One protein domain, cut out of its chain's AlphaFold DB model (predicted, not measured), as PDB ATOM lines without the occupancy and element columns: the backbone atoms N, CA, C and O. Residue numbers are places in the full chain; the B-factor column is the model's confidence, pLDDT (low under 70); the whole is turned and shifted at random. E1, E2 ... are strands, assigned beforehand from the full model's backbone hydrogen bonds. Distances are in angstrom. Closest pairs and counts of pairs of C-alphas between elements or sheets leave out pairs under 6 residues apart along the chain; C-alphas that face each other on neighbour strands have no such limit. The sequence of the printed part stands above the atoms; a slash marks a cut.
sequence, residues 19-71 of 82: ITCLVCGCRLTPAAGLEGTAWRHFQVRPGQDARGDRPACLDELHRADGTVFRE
ATOM      1  N   ILE A  19       9.638 -41.630   4.119       91.00
ATOM      2  CA  ILE A  19       9.205 -42.807   4.876       91.00
ATOM      3  C   ILE A  19      10.280 -43.119   5.919       91.00
ATOM      4  O   ILE A  19      11.477 -43.116   5.612       91.00
ATOM      5  N   THR A  20       9.862 -43.361   7.157       92.50
ATOM      6  CA  THR A  20      10.749 -43.623   8.297       92.50
ATOM      7  C   THR A  20      10.440 -44.977   8.908       92.50
ATOM      8  O   THR A  20       9.275 -45.299   9.114       92.50
ATOM      9  N   CYS A  21      11.470 -45.747   9.245       93.06
ATOM     10  CA  CYS A  21      11.319 -46.985   9.997       93.06
ATOM     11  C   CYS A  21      10.673 -46.693  11.357       93.06
ATOM     12  O   CYS A  21      11.197 -45.889  12.127       93.06
ATOM     13  N   LEU A  22       9.577 -47.374  11.682       92.25
ATOM     14  CA  LEU A  22       8.897 -47.209  12.971       92.25
ATOM     15  C   LEU A  22       9.673 -47.821  14.147       92.25
ATOM     16  O   LEU A  22       9.404 -47.479  15.293       92.25
ATOM     17  N   VAL A  23      10.638 -48.705  13.876       90.50
ATOM     18  CA  VAL A  23      11.451 -49.364  14.911       90.50
ATOM     19  C   VAL A  23      12.599 -48.466  15.370       90.50
ATOM     20  O   VAL A  23      12.804 -48.294  16.567       90.50
ATOM     21  N   CYS A  24      13.359 -47.895  14.432       90.06
ATOM     22  CA  CYS A  24      14.582 -47.145  14.746       90.06
ATOM     23  C   CYS A  24      14.524 -45.657  14.353       90.06
ATOM     24  O   CYS A  24      15.458 -44.905  14.632       90.06
ATOM     25  N   GLY A  25      13.470 -45.207  13.669       89.19
ATOM     26  CA  GLY A  25      13.320 -43.825  13.204       89.19
ATOM     27  C   GLY A  25      14.211 -43.437  12.019       89.19
ATOM     28  O   GLY A  25      14.209 -42.275  11.616       89.19
ATOM     29  N   CYS A  26      14.988 -44.364  11.448       90.38
ATOM     30  CA  CYS A  26      15.822 -44.069  10.282       90.38
ATOM     31  C   CYS A  26      14.982 -43.828   9.031       90.38
ATOM     32  O   CYS A  26      13.961 -44.479   8.806       90.38
ATOM     33  N   ARG A  27      15.447 -42.908   8.181       90.25
ATOM     34  CA  ARG A  27      14.843 -42.689   6.867       90.25
ATOM     35  C   ARG A  27      15.077 -43.910   5.984       90.25
ATOM     36  O   ARG A  27      16.195 -44.420   5.896       90.25
ATOM     37  N   LEU A  28      14.021 -44.326   5.304       91.50
ATOM     38  CA  LEU A  28      14.040 -45.430   4.368       91.50
ATOM     39  C   LEU A  28      14.107 -44.917   2.926       91.50
ATOM     40  O   LEU A  28      13.608 -43.838   2.592       91.50
ATOM     41  N   THR A  29      14.731 -45.711   2.067       91.38
ATOM     42  CA  THR A  29      14.821 -45.485   0.622       91.38
ATOM     43  C   THR A  29      14.119 -46.616  -0.118       91.38
ATOM     44  O   THR A  29      14.129 -47.739   0.393       91.38
ATOM     45  N   PRO A  30      13.535 -46.368  -1.305       91.38
ATOM     46  CA  PRO A  30      12.986 -47.437  -2.134       91.38
ATOM     47  C   PRO A  30      14.017 -48.552  -2.329       91.38
ATOM     48  O   PRO A  30      15.194 -48.279  -2.586       91.38
ATOM     49  N   ALA A  31      13.594 -49.799  -2.152       89.50
ATOM     50  CA  ALA A  31      14.443 -50.942  -2.442       89.50
ATOM     51  C   ALA A  31      14.580 -51.087  -3.963       89.50
ATOM     52  O   ALA A  31      13.582 -51.043  -4.674       89.50
ATOM     53  N   ALA A  32      15.813 -51.242  -4.451       86.12
ATOM     54  CA  ALA A  32      16.081 -51.380  -5.880       86.12
ATOM     55  C   ALA A  32      15.381 -52.624  -6.457       86.12
ATOM     56  O   ALA A  32      15.527 -53.720  -5.917       86.12
ATOM     57  N   GLY A  33      14.646 -52.444  -7.553       86.38
ATOM     58  CA  GLY A  33      13.791 -53.456  -8.171       86.38
ATOM     59  C   GLY A  33      12.394 -53.579  -7.547       86.38
ATOM     60  O   GLY A  33      11.603 -54.391  -8.017       86.38
ATOM     61  N   LEU A  34      12.080 -52.800  -6.506       84.75
ATOM     62  CA  LEU A  34      10.812 -52.811  -5.761       84.75
ATOM     63  C   LEU A  34      10.311 -51.379  -5.486       84.75
ATOM     64  O   LEU A  34       9.684 -51.095  -4.460       84.75
ATOM     65  N   GLU A  35      10.615 -50.444  -6.388       85.38
ATOM     66  CA  GLU A  35      10.224 -49.043  -6.252       85.38
ATOM     67  C   GLU A  35       8.712 -48.893  -6.037       85.38
ATOM     68  O   GLU A  35       7.890 -49.330  -6.840       85.38
ATOM     69  N   GLY A  36       8.340 -48.246  -4.930       83.88
ATOM     70  CA  GLY A  36       6.941 -48.011  -4.569       83.88
ATOM     71  C   GLY A  36       6.241 -49.191  -3.889       83.88
ATOM     72  O   GLY A  36       5.093 -49.031  -3.481       83.88
ATOM     73  N   THR A  37       6.904 -50.339  -3.718       87.94
ATOM     74  CA  THR A  37       6.341 -51.507  -3.018       87.94
ATOM     75  C   THR A  37       7.120 -51.881  -1.763       87.94
ATOM     76  O   THR A  37       6.508 -52.300  -0.779       87.94
ATOM     77  N   ALA A  38       8.441 -51.686  -1.761       91.56
ATOM     78  CA  ALA A  38       9.287 -51.959  -0.609       91.56
ATOM     79  C   ALA A  38      10.348 -50.878  -0.386       91.56
ATOM     80  O   ALA A  38      10.843 -50.218  -1.304       91.56
ATOM     81  N   TRP A  39      10.723 -50.730   0.879       93.31
ATOM     82  CA  TRP A  39      11.691 -49.760   1.356       93.31
ATOM     83  C   TRP A  39      12.731 -50.442   2.236       93.31
ATOM     84  O   TRP A  39      12.456 -51.444   2.890       93.31
ATOM     85  N   ARG A  40      13.943 -49.898   2.255       92.50
ATOM     86  CA  ARG A  40      15.065 -50.411   3.046       92.50
ATOM     87  C   ARG A  40      15.853 -49.279   3.676       92.50
ATOM     88  O   ARG A  40      15.718 -48.119   3.277       92.50
ATOM     89  N   HIS A  41      16.704 -49.621   4.635       92.75
ATOM     90  CA  HIS A  41      17.608 -48.655   5.236       92.75
ATOM     91  C   HIS A  41      18.601 -48.113   4.211       92.75
ATOM     92  O   HIS A  41      19.194 -48.852   3.417       92.75
ATOM     93  N   PHE A  42      18.809 -46.799   4.266       86.31
ATOM     94  CA  PHE A  42      19.974 -46.195   3.646       86.31
ATOM     95  C   PHE A  42      21.205 -46.508   4.502       86.31
ATOM     96  O   PHE A  42      21.264 -46.131   5.673       86.31
ATOM     97  N   GLN A  43      22.180 -47.192   3.909       83.56
ATOM     98  CA  GLN A  43      23.420 -47.590   4.567       83.56
ATOM     99  C   GLN A  43      24.586 -46.818   3.948       83.56
ATOM    100  O   GLN A  43      24.881 -46.976   2.764       83.56
ATOM    101  N   VAL A  44      25.269 -46.000   4.752       80.25
ATOM    102  CA  VAL A  44      26.547 -45.376   4.346       80.25
ATOM    103  C   VAL A  44      27.670 -46.411   4.390       80.25
ATOM    104  O   VAL A  44      28.588 -46.391   3.572       80.25
ATOM    105  N   ARG A  45      27.596 -47.327   5.360       85.25
ATOM    106  CA  ARG A  45      28.513 -48.449   5.542       85.25
ATOM    107  C   ARG A  45      27.693 -49.731   5.679       85.25
ATOM    108  O   ARG A  45      26.681 -49.702   6.378       85.25
ATOM    109  N   PRO A  46      28.114 -50.848   5.062       83.94
ATOM    110  CA  PRO A  46      27.428 -52.124   5.228       83.94
ATOM    111  C   PRO A  46      27.264 -52.482   6.710       83.94
ATOM    112  O   PRO A  46      28.210 -52.352   7.491       83.94
ATOM    113  N   GLY A  47      26.063 -52.912   7.098       86.50
ATOM    114  CA  GLY A  47      25.765 -53.309   8.475       86.50
ATOM    115  C   GLY A  47      25.590 -52.148   9.459       86.50
ATOM    116  O   GLY A  47      25.508 -52.403  10.658       86.50
ATOM    117  N   GLN A  48      25.533 -50.896   8.986       88.50
ATOM    118  CA  GLN A  48      25.209 -49.730   9.812       88.50
ATOM    119  C   GLN A  48      24.116 -48.868   9.180       88.50
ATOM    120  O   GLN A  48      24.071 -48.697   7.959       88.50
ATOM    121  N   ASP A  49      23.255 -48.297  10.019       85.00
ATOM    122  CA  ASP A  49      22.321 -47.263   9.587       85.00
ATOM    123  C   ASP A  49      23.040 -45.919   9.344       85.00
ATOM    124  O   ASP A  49      24.256 -45.781   9.508       85.00
ATOM    125  N   ALA A  50      22.284 -44.898   8.940       81.38
ATOM    126  CA  ALA A  50      22.829 -43.567   8.680       81.38
ATOM    127  C   ALA A  50      23.428 -42.873   9.924       81.38
ATOM    128  O   ALA A  50      24.171 -41.904   9.768       81.38
ATOM    129  N   ARG A  51      23.115 -43.340  11.140       83.38
ATOM    130  CA  ARG A  51      23.672 -42.841  12.408       83.38
ATOM    131  C   ARG A  51      24.895 -43.639  12.870       83.38
ATOM    132  O   ARG A  51      25.606 -43.178  13.755       83.38
ATOM    133  N   GLY A  52      25.174 -44.783  12.244       86.38
ATOM    134  CA  GLY A  52      26.249 -45.695  12.635       86.38
ATOM    135  C   GLY A  52      25.796 -46.829  13.560       86.38
ATOM    136  O   GLY A  52      26.636 -47.620  13.995       86.38
ATOM    137  N   ASP A  53      24.495 -46.940  13.841       87.62
ATOM    138  CA  ASP A  53      23.927 -47.985  14.693       87.62
ATOM    139  C   ASP A  53      23.735 -49.296  13.919       87.62
ATOM    140  O   ASP A  53      23.693 -49.316  12.687       87.62
ATOM    141  N   ARG A  54      23.569 -50.410  14.647       89.69
ATOM    142  CA  ARG A  54      23.283 -51.743  14.080       89.69
ATOM    143  C   ARG A  54      21.908 -52.270  14.520       89.69
ATOM    144  O   ARG A  54      21.849 -53.237  15.280       89.69
ATOM    145  N   PRO A  55      20.797 -51.621  14.131       88.25
ATOM    146  CA  PRO A  55      19.469 -52.070  14.536       88.25
ATOM    147  C   PRO A  55      19.109 -53.406  13.870       88.25
ATOM    148  O   PRO A  55      19.483 -53.653  12.729       88.25
ATOM    149  N   ALA A  56      18.321 -54.247  14.544       88.56
ATOM    150  CA  ALA A  56      17.905 -55.549  14.002       88.56
ATOM    151  C   ALA A  56      17.103 -55.434  12.691       88.56
ATOM    152  O   ALA A  56      17.168 -56.313  11.846       88.56
ATOM    153  N   CYS A  57      16.384 -54.327  12.493       90.69
ATOM    154  CA  CYS A  57      15.610 -54.069  11.281       90.69
ATOM    155  C   CYS A  57      16.462 -53.615  10.084       90.69
ATOM    156  O   CYS A  57      15.901 -53.258   9.054       90.69
ATOM    157  N   LEU A  58      17.792 -53.536  10.209       90.88
ATOM    158  CA  LEU A  58      18.647 -52.912   9.200       90.88
ATOM    159  C   LEU A  58      18.520 -53.576   7.824       90.88
ATOM    160  O   LEU A  58      18.335 -52.874   6.828       90.88
ATOM    161  N   ASP A  59      18.576 -54.905   7.803       88.62
ATOM    162  CA  ASP A  59      18.541 -55.719   6.586       88.62
ATOM    163  C   ASP A  59      17.112 -56.156   6.205       88.62
ATOM    164  O   ASP A  59      16.903 -56.787   5.171       88.62
ATOM    165  N   GLU A  60      16.113 -55.759   6.999       91.94
ATOM    166  CA  GLU A  60      14.703 -56.063   6.761       91.94
ATOM    167  C   GLU A  60      14.083 -55.137   5.709       91.94
ATOM    168  O   GLU A  60      14.343 -53.925   5.653       91.94
ATOM    169  N   LEU A  61      13.170 -55.687   4.908       93.69
ATOM    170  CA  LEU A  61      12.322 -54.883   4.036       93.69
ATOM    171  C   LEU A  61      11.186 -54.239   4.833       93.69
ATOM    172  O   LEU A  61      10.642 -54.809   5.780       93.69
ATOM    173  N   HIS A  62      10.784 -53.054   4.392       94.12
ATOM    174  CA  HIS A  62       9.749 -52.244   5.019       94.12
ATOM    175  C   HIS A  62       8.653 -51.875   4.027       94.12
ATOM    176  O   HIS A  62       8.906 -51.718   2.833       94.12
ATOM    177  N   ARG A  63       7.441 -51.684   4.544       92.31
ATOM    178  CA  ARG A  63       6.290 -51.143   3.819       92.31
ATOM    179  C   ARG A  63       6.329 -49.613   3.764       92.31
ATOM    180  O   ARG A  63       7.141 -48.965   4.427       92.31
ATOM    181  N   ALA A  64       5.399 -49.037   3.001       91.25
ATOM    182  CA  ALA A  64       5.255 -47.590   2.820       91.25
ATOM    183  C   ALA A  64       4.954 -46.834   4.127       91.25
ATOM    184  O   ALA A  64       5.179 -45.632   4.211       91.25
ATOM    185  N   ASP A  65       4.438 -47.535   5.138       90.81
ATOM    186  CA  ASP A  65       4.127 -47.002   6.466       90.81
ATOM    187  C   ASP A  65       5.305 -47.102   7.454       90.81
ATOM    188  O   ASP A  65       5.189 -46.661   8.594       90.81
ATOM    189  N   GLY A  66       6.440 -47.674   7.034       91.12
ATOM    190  CA  GLY A  66       7.619 -47.835   7.880       91.12
ATOM    191  C   GLY A  66       7.612 -49.074   8.778       91.12
ATOM    192  O   GLY A  66       8.512 -49.208   9.611       91.12
ATOM    193  N   THR A  67       6.643 -49.984   8.628       93.12
ATOM    194  CA  THR A  67       6.648 -51.292   9.305       93.12
ATOM    195  C   THR A  67       7.489 -52.314   8.544       93.12
ATOM    196  O   THR A  67       7.541 -52.291   7.315       93.12
ATOM    197  N   VAL A  68       8.126 -53.246   9.260       93.06
ATOM    198  CA  VAL A  68       8.827 -54.381   8.636       93.06
ATOM    199  C   VAL A  68       7.836 -55.349   7.985       93.06
ATOM    200  O   VAL A  68       6.739 -55.599   8.507       93.06
ATOM    201  N   PHE A  69       8.217 -55.938   6.852       88.06
ATOM    202  CA  PHE A  69       7.534 -57.118   6.332       88.06
ATOM    203  C   PHE A  69       7.789 -58.272   7.300       88.06
ATOM    204  O   PHE A  69       8.807 -58.941   7.229       88.06
ATOM    205  N   ARG A  70       6.871 -58.500   8.243       74.88
ATOM    206  CA  ARG A  70       6.889 -59.739   9.015       74.88
ATOM    207  C   ARG A  70       6.577 -60.887   8.070       74.88
ATOM    208  O   ARG A  70       5.503 -60.891   7.463       74.88
ATOM    209  N   GLU A  71       7.513 -61.820   7.950       62.09
ATOM    210  CA  GLU A  71       7.229 -63.136   7.398       62.09
ATOM    211  C   GLU A  71       6.083 -63.716   8.231       62.09
ATOM    212  O   GLU A  71       6.124 -63.709   9.464       62.09
TER     213      GLU A  71
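AT A GLANCE: This is residues 19 to 71 of the 82 residues of an uncharacterized protein of Chloroflexi bacterium (UniProt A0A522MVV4). There is little regular structure here: the model is a rounded, loop-built body with one very short hairpin of two strands, E1 and E2. After E2, the long stretch of residues 42 to 71 loops out and then folds back past the hairpin. The printed part has 53 residues, with no named helix and two named strands, E1 then E2, antiparallel; the class is all strand, with 6 residues in named elements. It is compact, with a radius of gyration of the C-alphas of 9.9 A and spans of 26 by 20 by 19 A.

IN THESE COORDINATES: The printed part begins at Ile 19, C-alpha (9.205, -42.807, 4.876). E1 is residues 28 to 30, 6.9 A long, from C-alpha 28 at (14.040, -45.430, 4.368). E2 is residues 39 to 41, 7.2 A long, ending at C-alpha 41 (17.608, -48.655, 5.236).

HOW THE PARTS SIT: E1 and E2 form a hairpin, antiparallel at 133 degrees between directions. C-alphas 30 and 39 face each other at 4.4 A. N 29 and O 40 are within hydrogen-bond range at 2.9 A.

THE WHOLE: The C-alphas of Arg 51 and Glu 71 are the two farthest apart, 26.6 A. The printed part has no cut, and the link from E1 to E2 is short. Mean pLDDT of the printed part is 88.3; residue 71 is under 70.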